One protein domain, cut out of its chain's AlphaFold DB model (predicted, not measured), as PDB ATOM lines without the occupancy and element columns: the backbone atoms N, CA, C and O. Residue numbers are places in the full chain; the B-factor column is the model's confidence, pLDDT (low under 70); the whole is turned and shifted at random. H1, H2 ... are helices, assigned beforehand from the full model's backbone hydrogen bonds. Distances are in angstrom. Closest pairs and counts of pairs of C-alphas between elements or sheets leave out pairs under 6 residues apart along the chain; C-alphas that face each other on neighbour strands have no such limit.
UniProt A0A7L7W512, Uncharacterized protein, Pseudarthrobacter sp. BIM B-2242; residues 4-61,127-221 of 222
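This is residues 4 to 61 and 127 to 221 of the 222 residues of an uncharacterized protein of Pseudarthrobacter sp. BIM B-2242 (UniProt A0A7L7W512). H3 is the core of a helical body, with the longest helix, H5, and also H6 and H4 packed on three sides of it. H1 and H2 cross steeply and close another side, H1 packing on H6 and H2 on residues 147 to 154 of H5, while H7 runs beside H6 without clearly touching it and the short H8 lies farthest out. The printed part has 153 residues with eight named helices, H1 to H8 in chain order, and no named strand; the class is all helix. It is compact, with a radius of gyration of the C-alphas of 15.3 A and spans of 46 by 39 by 26 A.

H5, residues 147 to 172, touches H3, residues 41 to 57, at a shallow tilt of 19 degrees, the same way; the closest C-alphas, of Leu 52 and Leu 161, are 5.6 A apart. H3 is the hub, touching three helices. H6, residues 178 to 194, touches it at a steep tilt of 39 degrees, opposite ways, with Ala 46 and Ala 190 closest at 4.8 A between C-alphas. H4, residues 128 to 138, touches H3 at a steep tilt of 45 degrees, its closest C-alphas being those of Gly 50 and Trp 128, 4.6 A apart. H2, residues 23 to 39, touches H5 with residues 33 to 38 alone, the closest C-alphas, of Ala 38 and Ala 150, being 5.0 A apart. H1, residues 4 to 17, touches H2 at a steep tilt of 51 degrees, with the C-alphas of Phe 12 and Ile 29 closest at 5.9 A. H1 also touches H6 at a shallow tilt of 33 degrees, only just short of steep, with the C-alphas of Val 13 and Pro 180 closest at 5.7 A. H7, residues 201 to 211, is close to H6 but not clearly touching, the closest C-alphas, of Phe 178 and Asn 211, being 6.8 A apart. H3, H6 and H7 are an up and down bundle, each running against the one before. H8, residues 218 to 221, touches no helix. Every O i to N i+4 pair is within hydrogen-bond range in H2, H4 and H7, against 9 of 10 in H1, 12 of 13 in H3, 20 of 22 in H5 and 9 of 13 in H6; H8 is too short for such a pair.

H5 is 35.6 A long, H2 24.5 A, H6 23.9 A, H3 23.5 A and H1 20.5 A. H6 has a kink of 33 degrees near residue 188. H1 begins at C-alpha 4, (6.416, -2.156, 36.990), H5 at C-alpha 147, (22.366, 7.314, 29.529), and H8 ends at C-alpha 221, (22.097, -29.280, 8.485).

The two C-alphas farthest apart, of Thr 143 and Gln 220, are 46.5 A apart. Residues 62 to 126 are not printed, and C-alphas 61 and 127 are 13.7 A apart across the cut. Of the links that are printed whole, none is long. The mean pLDDT of the printed part is 95.2, and residues 220 to 221 are under 70.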
ATOM      1  N   GLN A   4       6.415  -2.749  38.321       90.56
ATOM      2  CA  GLN A   4       6.416  -2.156  36.990       90.56
ATOM      3  C   GLN A   4       7.670  -2.540  36.193       90.56
ATOM      4  O   GLN A   4       7.547  -2.900  35.026       90.56
ATOM      5  N   ASP A   5       8.850  -2.547  36.824       90.94
ATOM      6  CA  ASP A   5      10.105  -2.968  36.182       90.94
ATOM      7  C   ASP A   5       9.997  -4.423  35.710       90.94
ATOM      8  O   ASP A   5      10.359  -4.750  34.586       90.94
ATOM      9  N   THR A   6       9.422  -5.286  36.555       92.44
ATOM     10  CA  THR A   6       9.196  -6.705  36.241       92.44
ATOM     11  C   THR A   6       8.355  -6.863  34.974       92.44
ATOM     12  O   THR A   6       8.727  -7.607  34.072       92.44
ATOM     13  N   VAL A   7       7.251  -6.113  34.872       94.75
ATOM     14  CA  VAL A   7       6.370  -6.130  33.695       94.75
ATOM     15  C   VAL A   7       7.108  -5.673  32.437       94.75
ATOM     16  O   VAL A   7       6.921  -6.267  31.375       94.75
ATOM     17  N   TRP A   8       7.952  -4.644  32.533       95.69
ATOM     18  CA  TRP A   8       8.742  -4.173  31.394       95.69
ATOM     19  C   TRP A   8       9.774  -5.196  30.926       95.69
ATOM     20  O   TRP A   8       9.897  -5.406  29.721       95.69
ATOM     21  N   VAL A   9      10.444  -5.891  31.846       96.69
ATOM     22  CA  VAL A   9      11.385  -6.956  31.475       96.69
ATOM     23  C   VAL A   9      10.651  -8.130  30.821       96.69
ATOM     24  O   VAL A   9      11.095  -8.609  29.779       96.69
ATOM     25  N   SER A  10       9.491  -8.551  31.337       96.31
ATOM     26  CA  SER A  10       8.691  -9.599  30.681       96.31
ATOM     27  C   SER A  10       8.223  -9.169  29.279       96.31
ATOM     28  O   SER A  10       8.262  -9.968  28.344       96.31
ATOM     29  N   ARG A  11       7.846  -7.896  29.078       96.44
ATOM     30  CA  ARG A  11       7.529  -7.351  27.740       96.44
ATOM     31  C   ARG A  11       8.740  -7.356  26.813       96.44
ATOM     32  O   ARG A  11       8.604  -7.713  25.647       96.44
ATOM     33  N   PHE A  12       9.915  -7.005  27.325       97.31
ATOM     34  CA  PHE A  12      11.158  -7.078  26.566       97.31
ATOM     35  C   PHE A  12      11.478  -8.504  26.120       97.31
ATOM     36  O   PHE A  12      11.798  -8.726  24.955       97.31
ATOM     37  N   VAL A  13      11.306  -9.485  27.006       96.81
ATOM     38  CA  VAL A  13      11.457 -10.906  26.673       96.81
ATOM     39  C   VAL A  13      10.519 -11.319  25.529       96.81
ATOM     40  O   VAL A  13      10.954 -11.990  24.592       96.81
ATOM     41  N   VAL A  14       9.262 -10.865  25.544       94.19
ATOM     42  CA  VAL A  14       8.318 -11.083  24.433       94.19
ATOM     43  C   VAL A  14       8.793 -10.386  23.152       94.19
ATOM     44  O   VAL A  14       8.776 -10.998  22.088       94.19
ATOM     45  N   ALA A  15       9.298  -9.153  23.236       95.19
ATOM     46  CA  ALA A  15       9.790  -8.389  22.084       95.19
ATOM     47  C   ALA A  15      11.059  -8.962  21.426       95.19
ATOM     48  O   ALA A  15      11.363  -8.656  20.267       95.19
ATOM     49  N   LEU A  16      11.809  -9.806  22.140       93.88
ATOM     50  CA  LEU A  16      12.882 -10.611  21.549       93.88
ATOM     51  C   LEU A  16      12.332 -11.739  20.668       93.88
ATOM     52  O   LEU A  16      13.017 -12.186  19.747       93.88
ATOM     53  N   CYS A  17      11.107 -12.187  20.941       91.25
ATOM     54  CA  CYS A  17      10.507 -13.340  20.290       91.25
ATOM     55  C   CYS A  17       9.500 -12.966  19.195       91.25
ATOM     56  O   CYS A  17       9.409 -13.696  18.210       91.25
ATOM     57  N   GLU A  18       8.791 -11.848  19.338       91.06
ATOM     58  CA  GLU A  18       7.698 -11.430  18.458       91.06
ATOM     59  C   GLU A  18       8.161 -10.363  17.446       91.06
ATOM     60  O   GLU A  18       8.318  -9.192  17.811       91.06
ATOM     61  N   PRO A  19       8.424 -10.726  16.176       87.12
ATOM     62  CA  PRO A  19       8.857  -9.765  15.165       87.12
ATOM     63  C   PRO A  19       7.751  -8.800  14.716       87.12
ATOM     64  O   PRO A  19       8.087  -7.777  14.123       87.12
ATOM     65  N   LEU A  20       6.473  -9.105  14.974       90.50
ATOM     66  CA  LEU A  20       5.323  -8.326  14.496       90.50
ATOM     67  C   LEU A  20       4.861  -7.234  15.470       90.50
ATOM     68  O   LEU A  20       3.842  -6.594  15.213       90.50
ATOM     69  N   LEU A  21       5.586  -7.003  16.571       93.00
ATOM     70  CA  LEU A  21       5.340  -5.831  17.408       93.00
ATOM     71  C   LEU A  21       5.480  -4.556  16.577       93.00
ATOM     72  O   LEU A  21       6.413  -4.416  15.782       93.00
ATOM     73  N   ASP A  22       4.565  -3.616  16.791       95.88
ATOM     74  CA  ASP A  22       4.655  -2.315  16.154       95.88
ATOM     75  C   ASP A  22       5.928  -1.573  16.604       95.88
ATOM     76  O   ASP A  22       6.478  -1.796  17.689       95.88
ATOM     77  N   THR A  23       6.424  -0.703  15.726       95.31
ATOM     78  CA  THR A  23       7.706  -0.018  15.919       95.31
ATOM     79  C   THR A  23       7.723   0.847  17.180       95.31
ATOM     80  O   THR A  23       8.749   0.889  17.853       95.31
ATOM     81  N   GLU A  24       6.608   1.508  17.505       96.19
ATOM     82  CA  GLU A  24       6.493   2.398  18.667       96.19
ATOM     83  C   GLU A  24       6.587   1.592  19.967       96.19
ATOM     84  O   GLU A  24       7.465   1.850  20.788       96.19
ATOM     85  N   THR A  25       5.809   0.515  20.089       95.81
ATOM     86  CA  THR A  25       5.887  -0.420  21.219       95.81
ATOM     87  C   THR A  25       7.291  -0.993  21.382       95.81
ATOM     88  O   THR A  25       7.801  -1.099  22.500       95.81
ATOM     89  N   ARG A  26       7.948  -1.375  20.280       95.50
ATOM     90  CA  ARG A  26       9.304  -1.933  20.344       95.50
ATOM     91  C   ARG A  26      10.319  -0.906  20.838       95.50
ATOM     92  O   ARG A  26      11.186  -1.254  21.640       95.50
ATOM     93  N   GLN A  27      10.205   0.334  20.375       96.00
ATOM     94  CA  GLN A  27      11.067   1.426  20.805       96.00
ATOM     95  C   GLN A  27      10.867   1.744  22.293       96.00
ATOM     96  O   GLN A  27      11.850   1.796  23.031       96.00
ATOM     97  N   ASP A  28       9.618   1.840  22.750       97.06
ATOM     98  CA  ASP A  28       9.284   2.088  24.156       97.06
ATOM     99  C   ASP A  28       9.856   1.016  25.089       97.06
ATOM    100  O   ASP A  28      10.381   1.322  26.163       97.06
ATOM    101  N   ILE A  29       9.764  -0.254  24.686       97.38
ATOM    102  CA  ILE A  29      10.315  -1.381  25.439       97.38
ATOM    103  C   ILE A  29      11.847  -1.281  25.524       97.38
ATOM    104  O   ILE A  29      12.406  -1.418  26.616       97.38
ATOM    105  N   ASP A  30      12.528  -1.036  24.400       96.56
ATOM    106  CA  ASP A  30      13.989  -0.907  24.367       96.56
ATOM    107  C   ASP A  30      14.453   0.298  25.221       96.56
ATOM    108  O   ASP A  30      15.422   0.184  25.976       96.56
ATOM    109  N   ASP A  31      13.733   1.423  25.198       97.44
ATOM    110  CA  ASP A  31      14.045   2.614  26.001       97.44
ATOM    111  C   ASP A  31      13.816   2.411  27.510       97.44
ATOM    112  O   ASP A  31      14.615   2.881  28.336       97.44
ATOM    113  N   HIS A  32      12.795   1.639  27.895       97.31
ATOM    114  CA  HIS A  32      12.613   1.222  29.288       97.31
ATOM    115  C   HIS A  32      13.737   0.303  29.759       97.31
ATOM    116  O   HIS A  32      14.218   0.459  30.883       97.31
ATOM    117  N   MET A  33      14.206  -0.615  28.911       97.81
ATOM    118  CA  MET A  33      15.346  -1.465  29.254       97.81
ATOM    119  C   MET A  33      16.629  -0.658  29.438       97.81
ATOM    120  O   MET A  33      17.374  -0.921  30.381       97.81
ATOM    121  N   VAL A  34      16.878   0.362  28.613       98.00
ATOM    122  CA  VAL A  34      18.024   1.267  28.819       98.00
ATOM    123  C   VAL A  34      17.898   2.040  30.129       98.00
ATOM    124  O   VAL A  34      18.866   2.125  30.885       98.00
ATOM    125  N   SER A  35      16.706   2.537  30.454       97.75
ATOM    126  CA  SER A  35      16.443   3.215  31.732       97.75
ATOM    127  C   SER A  35      16.640   2.285  32.941       97.75
ATOM    128  O   SER A  35      17.179   2.685  33.980       97.75
ATOM    129  N   LEU A  36      16.251   1.015  32.808       97.31
ATOM    130  CA  LEU A  36      16.460  -0.003  33.834       97.31
ATOM    131  C   LEU A  36      17.946  -0.339  34.002       97.31
ATOM    132  O   LEU A  36      18.426  -0.427  35.130       97.31
ATOM    133  N   ILE A  37      18.690  -0.467  32.902       98.00
ATOM    134  CA  ILE A  37      20.143  -0.665  32.926       98.00
ATOM    135  C   ILE A  37      20.836   0.512  33.615       98.00
ATOM    136  O   ILE A  37      21.701   0.290  34.460       98.00
ATOM    137  N   ALA A  38      20.433   1.746  33.308       98.06
ATOM    138  CA  ALA A  38      20.990   2.944  33.930       98.06
ATOM    139  C   ALA A  38      20.805   2.945  35.455       98.06
ATOM    140  O   ALA A  38      21.725   3.273  36.201       98.06
ATOM    141  N   SER A  39      19.625   2.546  35.929       97.19
ATOM    142  CA  SER A  39      19.267   2.600  37.352       97.19
ATOM    143  C   SER A  39      19.636   1.348  38.156       97.19
ATOM    144  O   SER A  39      19.745   1.425  39.381       97.19
ATOM    145  N   ARG A  40      19.791   0.188  37.506       97.00
ATOM    146  CA  ARG A  40      20.043  -1.115  38.149       97.00
ATOM    147  C   ARG A  40      21.011  -1.991  37.328       97.00
ATOM    148  O   ARG A  40      20.653  -3.122  36.970       97.00
ATOM    149  N   PRO A  41      22.241  -1.534  37.038       97.88
ATOM    150  CA  PRO A  41      23.141  -2.243  36.131       97.88
ATOM    151  C   PRO A  41      23.567  -3.627  36.654       97.88
ATOM    152  O   PRO A  41      23.640  -4.570  35.867       97.88
ATOM    153  N   GLN A  42      23.751  -3.796  37.972       97.62
ATOM    154  CA  GLN A  42      24.075  -5.092  38.600       97.62
ATOM    155  C   GLN A  42      22.941  -6.109  38.425       97.62
ATOM    156  O   GLN A  42      23.172  -7.271  38.105       97.62
ATOM    157  N   TRP A  43      21.693  -5.667  38.606       97.88
ATOM    158  CA  TRP A  43      20.533  -6.536  38.417       97.88
ATOM    159  C   TRP A  43      20.395  -6.954  36.955       97.88
ATOM    160  O   TRP A  43      20.200  -8.135  36.675       97.88
ATOM    161  N   CYS A  44      20.581  -6.014  36.023       98.31
ATOM    162  CA  CYS A  44      20.579  -6.331  34.598       98.31
ATOM    163  C   CYS A  44      21.702  -7.310  34.241       98.31
ATOM    164  O   CYS A  44      21.474  -8.203  33.432       98.31
ATOM    165  N   ALA A  45      22.876  -7.204  34.877       98.50
ATOM    166  CA  ALA A  45      23.980  -8.142  34.671       98.50
ATOM    167  C   ALA A  45      23.641  -9.548  35.176       98.50
ATOM    168  O   ALA A  45      23.848 -10.525  34.457       98.50
ATOM    169  N   ALA A  46      23.049  -9.663  36.365       98.56
ATOM    170  CA  ALA A  46      22.577 -10.938  36.906       98.56
ATOM    171  C   ALA A  46      21.479 -11.570  36.032       98.56
ATOM    172  O   ALA A  46      21.495 -12.775  35.791       98.56
ATOM    173  N   TRP A  47      20.555 -10.764  35.507       98.62
ATOM    174  CA  TRP A  47      19.498 -11.237  34.615       98.62
ATOM    175  C   TRP A  47      20.041 -11.681  33.247       98.62
ATOM    176  O   TRP A  47      19.802 -12.815  32.823       98.62
ATOM    177  N   LEU A  48      20.821 -10.824  32.577       98.62
ATOM    178  CA  LEU A  48      21.393 -11.098  31.255       98.62
ATOM    179  C   LEU A  48      22.384 -12.257  31.282       98.62
ATOM    180  O   LEU A  48      22.360 -13.075  30.371       98.62
ATOM    181  N   SER A  49      23.236 -12.348  32.307       98.69
ATOM    182  CA  SER A  49      24.231 -13.424  32.411       98.69
ATOM    183  C   SER A  49      23.591 -14.802  32.413       98.69
ATOM    184  O   SER A  49      24.021 -15.696  31.684       98.69
ATOM    185  N   GLY A  50      22.540 -14.962  33.210       98.50
ATOM    186  CA  GLY A  50      21.791 -16.193  33.298       98.50
ATOM    187  C   GLY A  50      20.998 -16.503  32.043       98.50
ATOM    188  O   GLY A  50      21.112 -17.602  31.503       98.50
ATOM    189  N   PHE A  51      20.241 -15.526  31.543       98.69
ATOM    190  CA  PHE A  51      19.416 -15.727  30.359       98.69
ATOM    191  C   PHE A  51      20.265 -16.040  29.123       98.69
ATOM    192  O   PHE A  51      20.036 -17.050  28.460       98.69
ATOM    193  N   LEU A  52      21.297 -15.237  28.848       98.81
ATOM    194  CA  LEU A  52      22.201 -15.464  27.723       98.81
ATOM    195  C   LEU A  52      22.919 -16.813  27.840       98.81
ATOM    196  O   LEU A  52      22.989 -17.549  26.857       98.81
ATOM    197  N   SER A  53      23.429 -17.155  29.028       98.75
ATOM    198  CA  SER A  53      24.111 -18.434  29.231       98.75
ATOM    199  C   SER A  53      23.176 -19.623  29.018       98.75
ATOM    200  O   SER A  53      23.579 -20.587  28.369       98.75
ATOM    201  N   ASP A  54      21.929 -19.551  29.490       98.69
ATOM    202  CA  ASP A  54      20.935 -20.596  29.244       98.69
ATOM    203  C   ASP A  54      20.650 -20.737  27.742       98.69
ATOM    204  O   ASP A  54      20.653 -21.858  27.239       98.69
ATOM    205  N   ILE A  55      20.499 -19.638  26.991       98.69
ATOM    206  CA  ILE A  55      20.314 -19.712  25.532       98.69
ATOM    207  C   ILE A  55      21.530 -20.354  24.851       98.69
ATOM    208  O   ILE A  55      21.363 -21.340  24.135       98.69
ATOM    209  N   VAL A  56      22.751 -19.876  25.100       98.62
ATOM    210  CA  VAL A  56      23.961 -20.404  24.437       98.62
ATOM    211  C   VAL A  56      24.210 -21.872  24.793       98.62
ATOM    212  O   VAL A  56      24.484 -22.696  23.923       98.62
ATOM    213  N   ARG A  57      24.066 -22.244  26.067       98.25
ATOM    214  CA  ARG A  57      24.289 -23.627  26.526       98.25
ATOM    215  C   ARG A  57      23.157 -24.577  26.151       98.25
ATOM    216  O   ARG A  57      23.315 -25.789  26.300       98.25
ATOM    217  N   SER A  58      22.035 -24.045  25.680       98.12
ATOM    218  CA  SER A  58      20.925 -24.832  25.155       98.12
ATOM    219  C   SER A  58      21.055 -25.156  23.662       98.12
ATOM    220  O   SER A  58      20.254 -25.943  23.171       98.12
ATOM    221  N   LEU A  59      22.035 -24.591  22.946       97.94
ATOM    222  CA  LEU A  59      22.375 -25.007  21.579       97.94
ATOM    223  C   LEU A  59      22.885 -26.458  21.554       97.94
ATOM    224  O   LEU A  59      23.253 -27.005  22.601       97.94
ATOM    225  N   ASP A  60      22.945 -27.063  20.364       96.38
ATOM    226  CA  ASP A  60      23.533 -28.396  20.180       96.38
ATOM    227  C   ASP A  60      24.950 -28.415  20.800       96.38
ATOM    228  O   ASP A  60      25.710 -27.462  20.610       96.38
ATOM    229  N   PRO A  61      25.321 -29.435  21.598       95.25
ATOM    230  CA  PRO A  61      26.673 -29.570  22.143       95.25
ATOM    231  C   PRO A  61      27.808 -29.449  21.117       95.25
ATOM    232  O   PRO A  61      28.893 -29.008  21.490       95.25
ATOM    233  N   GLY A 127      28.959 -20.663  31.351       97.56
ATOM    234  CA  GLY A 127      27.961 -20.592  32.414       97.56
ATOM    235  C   GLY A 127      27.651 -19.169  32.875       97.56
ATOM    236  O   GLY A 127      28.387 -18.212  32.618       97.56
ATOM    237  N   TRP A 128      26.550 -19.041  33.616       98.19
ATOM    238  CA  TRP A 128      26.049 -17.749  34.077       98.19
ATOM    239  C   TRP A 128      27.040 -17.021  34.995       98.19
ATOM    240  O   TRP A 128      27.192 -15.814  34.869       98.19
ATOM    241  N   HIS A 129      27.780 -17.736  35.852       97.88
ATOM    242  CA  HIS A 129      28.777 -17.134  36.747       97.88
ATOM    243  C   HIS A 129      29.905 -16.422  35.984       97.88
ATOM    244  O   HIS A 129      30.221 -15.273  36.279       97.88
ATOM    245  N   ALA A 130      30.494 -17.084  34.980       98.31
ATOM    246  CA  ALA A 130      31.545 -16.490  34.152       98.31
ATOM    247  C   ALA A 130      31.016 -15.270  33.382       98.31
ATOM    248  O   ALA A 130      31.686 -14.243  33.275       98.31
ATOM    249  N   THR A 131      29.773 -15.370  32.907       98.69
ATOM    250  CA  THR A 131      29.092 -14.302  32.166       98.69
ATOM    251  C   THR A 131      28.803 -13.100  33.054       98.69
ATOM    252  O   THR A 131      29.046 -11.967  32.647       98.69
ATOM    253  N   LEU A 132      28.328 -13.333  34.281       98.62
ATOM    254  CA  LEU A 132      28.082 -12.290  35.271       98.62
ATOM    255  C   LEU A 132      29.375 -11.556  35.602       98.62
ATOM    256  O   LEU A 132      29.422 -10.339  35.477       98.62
ATOM    257  N   HIS A 133      30.437 -12.300  35.919       98.38
ATOM    258  CA  HIS A 133      31.745 -11.719  36.207       98.38
ATOM    259  C   HIS A 133      32.245 -10.843  35.051       98.38
ATOM    260  O   HIS A 133      32.772  -9.751  35.275       98.38
ATOM    261  N   TRP A 134      32.073 -11.291  33.802       98.25
ATOM    262  CA  TRP A 134      32.445 -10.490  32.638       98.25
ATOM    263  C   TRP A 134      31.591  -9.224  32.512       98.25
ATOM    264  O   TRP A 134      32.151  -8.145  32.323       98.25
ATOM    265  N   LEU A 135      30.264  -9.318  32.656       98.31
ATOM    266  CA  LEU A 135      29.371  -8.154  32.588       98.31
ATOM    267  C   LEU A 135      29.702  -7.140  33.688       98.31
ATOM    268  O   LEU A 135      29.783  -5.945  33.416       98.31
ATOM    269  N   GLU A 136      29.952  -7.612  34.908       97.56
ATOM    270  CA  GLU A 136      30.321  -6.765  36.041       97.56
ATOM    271  C   GLU A 136      31.669  -6.075  35.830       97.56
ATOM    272  O   GLU A 136      31.797  -4.885  36.099       97.56
ATOM    273  N   SER A 137      32.650  -6.791  35.281       96.94
ATOM    274  CA  SER A 137      33.996  -6.253  35.057       96.94
ATOM    275  C   SER A 137      34.079  -5.257  33.898       96.94
ATOM    276  O   SER A 137      34.985  -4.428  33.883       96.94
ATOM    277  N   ASN A 138      33.184  -5.357  32.909       96.69
ATOM    278  CA  ASN A 138      33.309  -4.606  31.653       96.69
ATOM    279  C   ASN A 138      32.188  -3.586  31.425       96.69
ATOM    280  O   ASN A 138      32.436  -2.560  30.798       96.69
ATOM    281  N   LEU A 139      30.966  -3.853  31.896       95.94
ATOM    282  CA  LEU A 139      29.786  -3.030  31.596       95.94
ATOM    283  C   LEU A 139      29.159  -2.390  32.843       95.94
ATOM    284  O   LEU A 139      28.522  -1.342  32.736       95.94
ATOM    285  N   VAL A 140      29.345  -2.971  34.032       94.38
ATOM    286  CA  VAL A 140      28.849  -2.401  35.298       94.38
ATOM    287  C   VAL A 140      29.927  -1.524  35.934       94.38
ATOM    288  O   VAL A 140      30.589  -1.894  36.897       94.38
ATOM    289  N   LEU A 141      30.104  -0.324  35.385       86.19
ATOM    290  CA  LEU A 141      31.161   0.601  35.811       86.19
ATOM    291  C   LEU A 141      30.855   1.326  37.134       86.19
ATOM    292  O   LEU A 141      31.758   1.872  37.767       86.19
ATOM    293  N   ALA A 142      29.587   1.353  37.551       88.62
ATOM    294  CA  ALA A 142      29.123   2.041  38.752       88.62
ATOM    295  C   ALA A 142      27.784   1.466  39.262       88.62
ATOM    296  O   ALA A 142      27.180   0.580  38.654       88.62
ATOM    297  N   THR A 143      27.306   1.968  40.404       87.50
ATOM    298  CA  THR A 143      25.982   1.636  40.976       87.50
ATOM    299  C   THR A 143      24.818   2.144  40.125       87.50
ATOM    300  O   THR A 143      23.721   1.603  40.211       87.50
ATOM    301  N   GLY A 144      25.064   3.152  39.293       92.50
ATOM    302  CA  GLY A 144      24.178   3.612  38.234       92.50
ATOM    303  C   GLY A 144      25.016   4.097  37.059       92.50
ATOM    304  O   GLY A 144      26.144   4.549  37.254       92.50
ATOM    305  N   LEU A 145      24.480   3.969  35.852       96.25
ATOM    306  CA  LEU A 145      25.144   4.369  34.616       96.25
ATOM    307  C   LEU A 145      24.484   5.628  34.064       96.25
ATOM    308  O   LEU A 145      23.273   5.820  34.206       96.25
ATOM    309  N   ASP A 146      25.271   6.476  33.411       96.69
ATOM    310  CA  ASP A 146      24.697   7.554  32.612       96.69
ATOM    311  C   ASP A 146      23.964   6.989  31.367       96.69
ATOM    312  O   ASP A 146      24.114   5.807  31.028       96.69
ATOM    313  N   PRO A 147      23.137   7.796  30.675       95.25
ATOM    314  CA  PRO A 147      22.366   7.314  29.529       95.25
ATOM    315  C   PRO A 147      23.210   6.759  28.371       95.25
ATOM    316  O   PRO A 147      22.757   5.849  27.673       95.25
ATOM    317  N   GLU A 148      24.417   7.284  28.149       96.38
ATOM    318  CA  GLU A 148      25.305   6.835  27.072       96.38
ATOM    319  C   GLU A 148      25.901   5.466  27.409       96.38
ATOM    320  O   GLU A 148      25.813   4.531  26.609       96.38
ATOM    321  N   GLN A 149      26.401   5.309  28.634       97.25
ATOM    322  CA  GLN A 149      26.898   4.043  29.172       97.25
ATOM    323  C   GLN A 149      25.808   2.968  29.196       97.25
ATOM    324  O   GLN A 149      26.044   1.831  28.784       97.25
ATOM    325  N   ALA A 150      24.593   3.317  29.627       97.75
ATOM    326  CA  ALA A 150      23.466   2.392  29.646       97.75
ATOM    327  C   ALA A 150      23.074   1.932  28.234       97.75
ATOM    328  O   ALA A 150      22.790   0.751  28.021       97.75
ATOM    329  N   ARG A 151      23.107   2.840  27.248       97.50
ATOM    330  CA  ARG A 151      22.859   2.499  25.841       97.50
ATOM    331  C   ARG A 151      23.973   1.627  25.266       97.50
ATOM    332  O   ARG A 151      23.674   0.698  24.519       97.50
ATOM    333  N   ALA A 152      25.231   1.895  25.610       97.06
ATOM    334  CA  ALA A 152      26.364   1.068  25.204       97.06
ATOM    335  C   ALA A 152      26.249  -0.351  25.778       97.06
ATOM    336  O   ALA A 152      26.345  -1.319  25.025       97.06
ATOM    337  N   TYR A 153      25.931  -0.485  27.071       98.06
ATOM    338  CA  TYR A 153      25.639  -1.778  27.691       98.06
ATOM    339  C   TYR A 153      24.491  -2.476  26.950       98.06
ATOM    340  O   TYR A 153      24.676  -3.591  26.456       98.06
ATOM    341  N   PHE A 154      23.340  -1.818  26.787       97.62
ATOM    342  CA  PHE A 154      22.210  -2.387  26.054       97.62
ATOM    343  C   PHE A 154      22.638  -2.905  24.673       97.62
ATOM    344  O   PHE A 154      22.413  -4.069  24.356       97.62
ATOM    345  N   ASN A 155      23.331  -2.086  23.882       96.38
ATOM    346  CA  ASN A 155      23.777  -2.458  22.542       96.38
ATOM    347  C   ASN A 155      24.741  -3.648  22.530       96.38
ATOM    348  O   ASN A 155      24.641  -4.461  21.615       96.38
ATOM    349  N   THR A 156      25.631  -3.771  23.515       97.88
ATOM    350  CA  THR A 156      26.545  -4.915  23.635       97.88
ATOM    351  C   THR A 156      25.781  -6.175  24.041       97.88
ATOM    352  O   THR A 156      25.718  -7.148  23.294       97.88
ATOM    353  N   ALA A 157      25.133  -6.161  25.206       97.62
ATOM    354  CA  ALA A 157      24.589  -7.383  25.791       97.62
ATOM    355  C   ALA A 157      23.300  -7.865  25.110       97.62
ATOM    356  O   ALA A 157      23.135  -9.063  24.867       97.62
ATOM    357  N   VAL A 158      22.392  -6.951  24.753       95.62
ATOM    358  CA  VAL A 158      21.134  -7.322  24.087       95.62
ATOM    359  C   VAL A 158      21.382  -7.773  22.655       95.62
ATOM    360  O   VAL A 158      20.694  -8.677  22.179       95.62
ATOM    361  N   ARG A 159      22.373  -7.209  21.954       95.25
ATOM    362  CA  ARG A 159      22.729  -7.694  20.616       95.25
ATOM    363  C   ARG A 159      23.280  -9.115  20.671       95.25
ATOM    364  O   ARG A 159      22.816  -9.944  19.889       95.25
ATOM    365  N   THR A 160      24.174  -9.417  21.616       98.19
ATOM    366  CA  THR A 160      24.652 -10.792  21.837       98.19
ATOM    367  C   THR A 160      23.492 -11.748  22.123       98.19
ATOM    368  O   THR A 160      23.411 -12.817  21.524       98.19
ATOM    369  N   LEU A 161      22.538 -11.345  22.968       98.19
ATOM    370  CA  LEU A 161      21.344 -12.140  23.262       98.19
ATOM    371  C   LEU A 161      20.466 -12.376  22.027       98.19
ATOM    372  O   LEU A 161      20.043 -13.506  21.790       98.19
ATOM    373  N   ARG A 162      20.224 -11.346  21.208       96.56
ATOM    374  CA  ARG A 162      19.472 -11.471  19.946       96.56
ATOM    375  C   ARG A 162      20.152 -12.455  18.988       96.56
ATOM    376  O   ARG A 162      19.460 -13.276  18.392       96.56
ATOM    377  N   TRP A 163      21.482 -12.426  18.888       97.25
ATOM    378  CA  TRP A 163      22.256 -13.398  18.108       97.25
ATOM    379  C   TRP A 163      22.106 -14.824  18.646       97.25
ATOM    380  O   TRP A 163      21.837 -15.743  17.875       97.25
ATOM    381  N   ALA A 164      22.214 -15.017  19.962       98.06
ATOM    382  CA  ALA A 164      22.081 -16.336  20.579       98.06
ATOM    383  C   ALA A 164      20.674 -16.925  20.364       98.06
ATOM    384  O   ALA A 164      20.529 -18.097  20.015       98.06
ATOM    385  N   ILE A 165      19.633 -16.096  20.512       97.44
ATOM    386  CA  ILE A 165      18.239 -16.480  20.248       97.44
ATOM    387  C   ILE A 165      18.046 -16.822  18.771       97.44
ATOM    388  O   ILE A 165      17.430 -17.838  18.459       97.44
ATOM    389  N   HIS A 166      18.585 -16.002  17.862       95.69
ATOM    390  CA  HIS A 166      18.530 -16.275  16.430       95.69
ATOM    391  C   HIS A 166      19.134 -17.646  16.107       95.69
ATOM    392  O   HIS A 166      18.469 -18.461  15.476       95.69
ATOM    393  N   ARG A 167      20.338 -17.936  16.616       96.38
ATOM    394  CA  ARG A 167      21.003 -19.227  16.405       96.38
ATOM    395  C   ARG A 167      20.177 -20.395  16.917       96.38
ATOM    396  O   ARG A 167      20.004 -21.380  16.209       96.38
ATOM    397  N   ARG A 168      19.622 -20.275  18.125       96.19
ATOM    398  CA  ARG A 168      18.781 -21.322  18.714       96.19
ATOM    399  C   ARG A 168      17.554 -21.624  17.854       96.19
ATOM    400  O   ARG A 168      17.245 -22.792  17.631       96.19
ATOM    401  N   ARG A 169      16.907 -20.590  17.312       94.44
ATOM    402  CA  ARG A 169      15.719 -20.722  16.452       94.44
ATOM    403  C   ARG A 169      15.969 -21.491  15.160       94.44
ATOM    404  O   ARG A 169      15.013 -22.029  14.608       94.44
ATOM    405  N   LEU A 170      17.216 -21.592  14.699       92.81
ATOM    406  CA  LEU A 170      17.559 -22.434  13.547       92.81
ATOM    407  C   LEU A 170      17.362 -23.926  13.843       92.81
ATOM    408  O   LEU A 170      17.096 -24.695  12.928       92.81
ATOM    409  N   PHE A 171      17.418 -24.320  15.117       93.31
ATOM    410  CA  PHE A 171      17.169 -25.690  15.561       93.31
ATOM    411  C   PHE A 171      15.731 -25.922  16.019       93.31
ATOM    412  O   PHE A 171      15.170 -26.990  15.796       93.31
ATOM    413  N   THR A 172      15.148 -24.945  16.713       93.19
ATOM    414  CA  THR A 172      13.884 -25.114  17.449       93.19
ATOM    415  C   THR A 172      12.675 -24.499  16.749       93.19
ATOM    416  O   THR A 172      11.538 -24.772  17.134       93.19
ATOM    417  N   GLY A 173      12.896 -23.692  15.710       90.94
ATOM    418  CA  GLY A 173      11.858 -22.929  15.027       90.94
ATOM    419  C   GLY A 173      11.527 -21.597  15.709       90.94
ATOM    420  O   GLY A 173      12.038 -21.243  16.771       90.94
ATOM    421  N   MET A 174      10.651 -20.819  15.068       87.56
ATOM    422  CA  MET A 174      10.326 -19.449  15.497       87.56
ATOM    423  C   MET A 174       9.533 -19.383  16.811       87.56
ATOM    424  O   MET A 174       9.694 -18.425  17.571       87.56
ATOM    425  N   GLU A 175       8.724 -20.408  17.098       87.62
ATOM    426  CA  GLU A 175       7.831 -20.491  18.267       87.62
ATOM    427  C   GLU A 175       8.496 -21.102  19.516       87.62
ATOM    428  O   GLU A 175       7.819 -21.656  20.386       87.62
ATOM    429  N   ASP A 176       9.823 -21.010  19.619       93.31
ATOM    430  CA  ASP A 176      10.603 -21.571  20.723       93.31
ATOM    431  C   ASP A 176      10.188 -21.012  22.095       93.31
ATOM    432  O   ASP A 176      10.595 -19.922  22.506       93.31
ATOM    433  N   GLN A 177       9.403 -21.804  22.832       93.69
ATOM    434  CA  GLN A 177       8.886 -21.458  24.158       93.69
ATOM    435  C   GLN A 177       9.974 -21.397  25.235       93.69
ATOM    436  O   GLN A 177       9.755 -20.799  26.290       93.69
ATOM    437  N   PHE A 178      11.152 -21.983  25.002       96.56
ATOM    438  CA  PHE A 178      12.232 -21.931  25.982       96.56
ATOM    439  C   PHE A 178      12.724 -20.501  26.198       96.56
ATOM    440  O   PHE A 178      12.986 -20.115  27.334       96.56
ATOM    441  N   VAL A 179      12.808 -19.700  25.131       96.56
ATOM    442  CA  VAL A 179      13.319 -18.324  25.195       96.56
ATOM    443  C   VAL A 179      12.510 -17.458  26.172       96.56
ATOM    444  O   VAL A 179      13.115 -16.922  27.106       96.56
ATOM    445  N   PRO A 180      11.171 -17.336  26.046       96.38
ATOM    446  CA  PRO A 180      10.403 -16.524  26.978       96.38
ATOM    447  C   PRO A 180      10.390 -17.086  28.402       96.38
ATOM    448  O   PRO A 180      10.494 -16.320  29.360       96.38
ATOM    449  N   VAL A 181      10.325 -18.412  28.566       96.25
ATOM    450  CA  VAL A 181      10.299 -19.032  29.900       96.25
ATOM    451  C   VAL A 181      11.637 -18.869  30.624       96.25
ATOM    452  O   VAL A 181      11.655 -18.583  31.821       96.25
ATOM    453  N   ALA A 182      12.763 -19.011  29.921       97.19
ATOM    454  CA  ALA A 182      14.086 -18.785  30.490       97.19
ATOM    455  C   ALA A 182      14.268 -17.314  30.893       97.19
ATOM    456  O   ALA A 182      14.673 -17.042  32.025       97.19
ATOM    457  N   GLY A 183      13.913 -16.376  30.009       97.38
ATOM    458  CA  GLY A 183      14.006 -14.942  30.281       97.38
ATOM    459  C   GLY A 183      13.202 -14.521  31.511       97.38
ATOM    460  O   GLY A 183      13.741 -13.839  32.385       97.38
ATOM    461  N   ASP A 184      11.953 -14.984  31.622       96.56
ATOM    462  CA  ASP A 184      11.073 -14.692  32.761       96.56
ATOM    463  C   ASP A 184      11.568 -15.348  34.061       96.56
ATOM    464  O   ASP A 184      11.654 -14.704  35.109       96.56
ATOM    465  N   ALA A 185      12.017 -16.608  33.999       96.50
ATOM    466  CA  ALA A 185      12.564 -17.301  35.164       96.50
ATOM    467  C   ALA A 185      13.787 -16.582  35.758       96.50
ATOM    468  O   ALA A 185      13.972 -16.584  36.981       96.50
ATOM    469  N   TRP A 186      14.615 -15.955  34.917       97.94
ATOM    470  CA  TRP A 186      15.791 -15.211  35.363       97.94
ATOM    471  C   TRP A 186      15.474 -13.887  36.050       97.94
ATOM    472  O   TRP A 186      16.311 -13.416  36.817       97.94
ATOM    473  N   ILE A 187      14.278 -13.316  35.872       97.44
ATOM    474  CA  ILE A 187      13.879 -12.064  36.533       97.44
ATOM    475  C   ILE A 187      13.959 -12.215  38.059       97.44
ATOM    476  O   ILE A 187      14.594 -11.419  38.756       97.44
ATOM    477  N   ASN A 188      13.365 -13.287  38.589       95.62
ATOM    478  CA  ASN A 188      13.380 -13.564  40.026       95.62
ATOM    479  C   ASN A 188      14.757 -14.036  40.516       95.62
ATOM    480  O   ASN A 188      15.174 -13.678  41.617       95.62
ATOM    481  N   ARG A 189      15.480 -14.821  39.706       97.56
ATOM    482  CA  ARG A 189      16.830 -15.303  40.053       97.56
ATOM    483  C   ARG A 189      17.811 -14.142  40.197       97.56
ATOM    484  O   ARG A 189      18.564 -14.116  41.163       97.56
ATOM    485  N   ALA A 190      17.748 -13.160  39.300       97.94
ATOM    486  CA  ALA A 190      18.581 -11.965  39.353       97.94
ATOM    487  C   ALA A 190      18.381 -11.170  40.651       97.94
ATOM    488  O   ALA A 190      19.354 -10.732  41.261       97.94
ATOM    489  N   GLU A 191      17.138 -11.040  41.132       96.50
ATOM    490  CA  GLU A 191      16.870 -10.374  42.414       96.50
ATOM    491  C   GLU A 191      17.472 -11.151  43.596       96.50
ATOM    492  O   GLU A 191      18.030 -10.543  44.511       96.50
ATOM    493  N   LEU A 192      17.402 -12.488  43.578       97.31
ATOM    494  CA  LEU A 192      18.025 -13.326  44.607       97.31
ATOM    495  C   LEU A 192      19.554 -13.204  44.580       97.31
ATOM    496  O   LEU A 192      20.150 -13.012  45.637       97.31
ATOM    497  N   ILE A 193      20.167 -13.236  43.394       97.19
ATOM    498  CA  ILE A 193      21.620 -13.108  43.207       97.19
ATOM    499  C   ILE A 193      22.121 -11.759  43.725       97.19
ATOM    500  O   ILE A 193      23.018 -11.729  44.565       97.19
ATOM    501  N   VAL A 194      21.502 -10.649  43.309       96.25
ATOM    502  CA  VAL A 194      21.885  -9.303  43.776       96.25
ATOM    503  C   VAL A 194      21.698  -9.155  45.289       96.25
ATOM    504  O   VAL A 194      22.474  -8.468  45.948       96.25
ATOM    505  N   ALA A 195      20.693  -9.816  45.866       96.25
ATOM    506  CA  ALA A 195      20.464  -9.822  47.308       96.25
ATOM    507  C   ALA A 195      21.383 -10.786  48.088       96.25
ATOM    508  O   ALA A 195      21.229 -10.891  49.307       96.25
ATOM    509  N   GLY A 196      22.281 -11.522  47.423       96.81
ATOM    510  CA  GLY A 196      23.122 -12.546  48.051       96.81
ATOM    511  C   GLY A 196      22.322 -13.714  48.637       96.81
ATOM    512  O   GLY A 196      22.751 -14.347  49.601       96.81
ATOM    513  N   LYS A 197      21.122 -13.971  48.108       97.56
ATOM    514  CA  LYS A 197      20.214 -15.019  48.580       97.56
ATOM    515  C   LYS A 197      20.385 -16.296  47.756       97.56
ATOM    516  O   LYS A 197      20.573 -16.222  46.542       97.56
ATOM    517  N   PRO A 198      20.258 -17.474  48.389       95.44
ATOM    518  CA  PRO A 198      20.297 -18.735  47.667       95.44
ATOM    519  C   PRO A 198      19.096 -18.862  46.725       95.44
ATOM    520  O   PRO A 198      18.000 -18.368  47.005       95.44
ATOM    521  N   TRP A 199      19.300 -19.586  45.632       96.38
ATOM    522  CA  TRP A 199      18.270 -19.952  44.669       96.38
ATOM    523  C   TRP A 199      18.523 -21.379  44.162       96.38
ATOM    524  O   TRP A 199      19.605 -21.933  44.343       96.38
ATOM    525  N   ASP A 200      17.506 -22.018  43.583       96.00
ATOM    526  CA  ASP A 200      17.579 -23.433  43.196       96.00
ATOM    527  C   ASP A 200      18.312 -23.620  41.853       96.00
ATOM    528  O   ASP A 200      17.698 -23.801  40.794       96.00
ATOM    529  N   GLU A 201      19.643 -23.578  41.908       95.62
ATOM    530  CA  GLU A 201      20.523 -23.807  40.756       95.62
ATOM    531  C   GLU A 201      20.314 -25.192  40.136       95.62
ATOM    532  O   GLU A 201      20.330 -25.346  38.914       95.62
ATOM    533  N   ALA A 202      20.053 -26.207  40.962       95.81
ATOM    534  CA  ALA A 202      19.843 -27.569  40.491       95.81
ATOM    535  C   ALA A 202      18.570 -27.676  39.638       95.81
ATOM    536  O   ALA A 202      18.564 -28.361  38.612       95.81
ATOM    537  N   ARG A 203      17.485 -26.995  40.024       94.19
ATOM    538  CA  ARG A 203      16.265 -26.909  39.208       94.19
ATOM    539  C   ARG A 203      16.509 -26.180  37.900       94.19
ATOM    540  O   ARG A 203      15.993 -26.631  36.880       94.19
ATOM    541  N   ALA A 204      17.282 -25.099  37.905       95.62
ATOM    542  CA  ALA A 204      17.621 -24.400  36.672       95.62
ATOM    543  C   ALA A 204      18.477 -25.256  35.736       95.62
ATOM    544  O   ALA A 204      18.151 -25.351  34.558       95.62
ATOM    545  N   ALA A 205      19.475 -25.974  36.259       95.81
ATOM    546  CA  ALA A 205      20.277 -26.909  35.474       95.81
ATOM    547  C   ALA A 205      19.428 -28.040  34.870       95.81
ATOM    548  O   ALA A 205      19.584 -28.363  33.695       95.81
ATOM    549  N   ARG A 206      18.482 -28.610  35.634       96.62
ATOM    550  CA  ARG A 206      17.531 -29.604  35.102       96.62
ATOM    551  C   ARG A 206      16.659 -29.027  33.990       96.62
ATOM    552  O   ARG A 206      16.451 -29.698  32.986       96.62
ATOM    553  N   TYR A 207      16.159 -27.804  34.169       96.19
ATOM    554  CA  TYR A 207      15.336 -27.136  33.163       96.19
ATOM    555  C   TYR A 207      16.128 -26.848  31.882       96.19
ATOM    556  O   TYR A 207      15.643 -27.158  30.799       96.19
ATOM    557  N   LEU A 208      17.360 -26.342  31.998       96.56
ATOM    558  CA  LEU A 208      18.259 -26.137  30.862       96.56
ATOM    559  C   LEU A 208      18.522 -27.451  30.117       96.56
ATOM    560  O   LEU A 208      18.287 -27.514  28.917       96.56
ATOM    561  N   ASN A 209      18.931 -28.506  30.830       95.44
ATOM    562  CA  ASN A 209      19.238 -29.804  30.223       95.44
ATOM    563  C   ASN A 209      18.035 -30.412  29.486       95.44
ATOM    564  O   ASN A 209      18.210 -31.051  28.457       95.44
ATOM    565  N   ALA A 210      16.816 -30.210  29.997       95.06
ATOM    566  CA  ALA A 210      15.592 -30.690  29.355       95.06
ATOM    567  C   ALA A 210      15.214 -29.916  28.077       95.06
ATOM    568  O   ALA A 210      14.362 -30.380  27.328       95.06
ATOM    569  N   ASN A 211      15.812 -28.743  27.844       96.19
ATOM    570  CA  ASN A 211      15.534 -27.871  26.695       96.19
ATOM    571  C   ASN A 211      16.758 -27.659  25.787       96.19
ATOM    572  O   ASN A 211      16.713 -26.848  24.853       96.19
ATOM    573  N   THR A 212      17.865 -28.354  26.061       95.88
ATOM    574  CA  THR A 212      19.031 -28.385  25.179       95.88
ATOM    575  C   THR A 212      18.649 -29.057  23.861       95.88
ATOM    576  O   THR A 212      17.987 -30.091  23.865       95.88
ATOM    577  N   VAL A 213      19.061 -28.467  22.740       93.38
ATOM    578  CA  VAL A 213      18.933 -29.078  21.413       93.38
ATOM    579  C   VAL A 213      19.661 -30.422  21.423       93.38
ATOM    580  O   VAL A 213      20.792 -30.517  21.903       93.38
ATOM    581  N   GLU A 214      18.991 -31.463  20.928       89.94
ATOM    582  CA  GLU A 214      19.537 -32.820  20.912       89.94
ATOM    583  C   GLU A 214      20.862 -32.880  20.148       89.94
ATOM    584  O   GLU A 214      21.030 -32.244  19.108       89.94
ATOM    585  N   ALA A 215      21.811 -33.647  20.687       88.44
ATOM    586  CA  ALA A 215      23.138 -33.769  20.107       88.44
ATOM    587  C   ALA A 215      23.082 -34.399  18.710       88.44
ATOM    588  O   ALA A 215      22.474 -35.455  18.519       88.44
ATOM    589  N   GLY A 216      23.783 -33.779  17.762       83.75
ATOM    590  CA  GLY A 216      23.873 -34.239  16.380       83.75
ATOM    591  C   GLY A 216      22.830 -33.620  15.451       83.75
ATOM    592  O   GLY A 216      22.887 -33.886  14.251       83.75
ATOM    593  N   ASN A 217      21.932 -32.766  15.952       82.31
ATOM    594  CA  ASN A 217      21.052 -31.962  15.106       82.31
ATOM    595  C   ASN A 217      21.852 -30.975  14.252       82.31
ATOM    596  O   ASN A 217      21.500 -30.762  13.100       82.31
ATOM    597  N   TYR A 218      22.964 -30.437  14.758       84.06
ATOM    598  CA  TYR A 218      23.880 -29.598  13.978       84.06
ATOM    599  C   TYR A 218      24.348 -30.288  12.688       84.06
ATOM    600  O   TYR A 218      24.204 -29.738  11.599       84.06
ATOM    601  N   LYS A 219      24.783 -31.548  12.791       75.19
ATOM    602  CA  LYS A 219      25.246 -32.352  11.648       75.19
ATOM    603  C   LYS A 219      24.152 -32.726  10.647       75.19
ATOM    604  O   LYS A 219      24.469 -33.244   9.586       75.19
ATOM    605  N   GLN A 220      22.875 -32.542  10.978       69.19
ATOM    606  CA  GLN A 220      21.792 -32.792  10.022       69.19
ATOM    607  C   GLN A 220      21.654 -31.656   9.002       69.19
ATOM    608  O   GLN A 220      21.056 -31.861   7.947       69.19
ATOM    609  N   PHE A 221      22.194 -30.477   9.316       62.22
ATOM    610  CA  PHE A 221      22.097 -29.280   8.485       62.22
ATOM    611  C   PHE A 221      23.397 -28.942   7.737       62.22
ATOM    612  O   PHE A 221      23.329 -28.222   6.743       62.22
TER     613      PHE A 221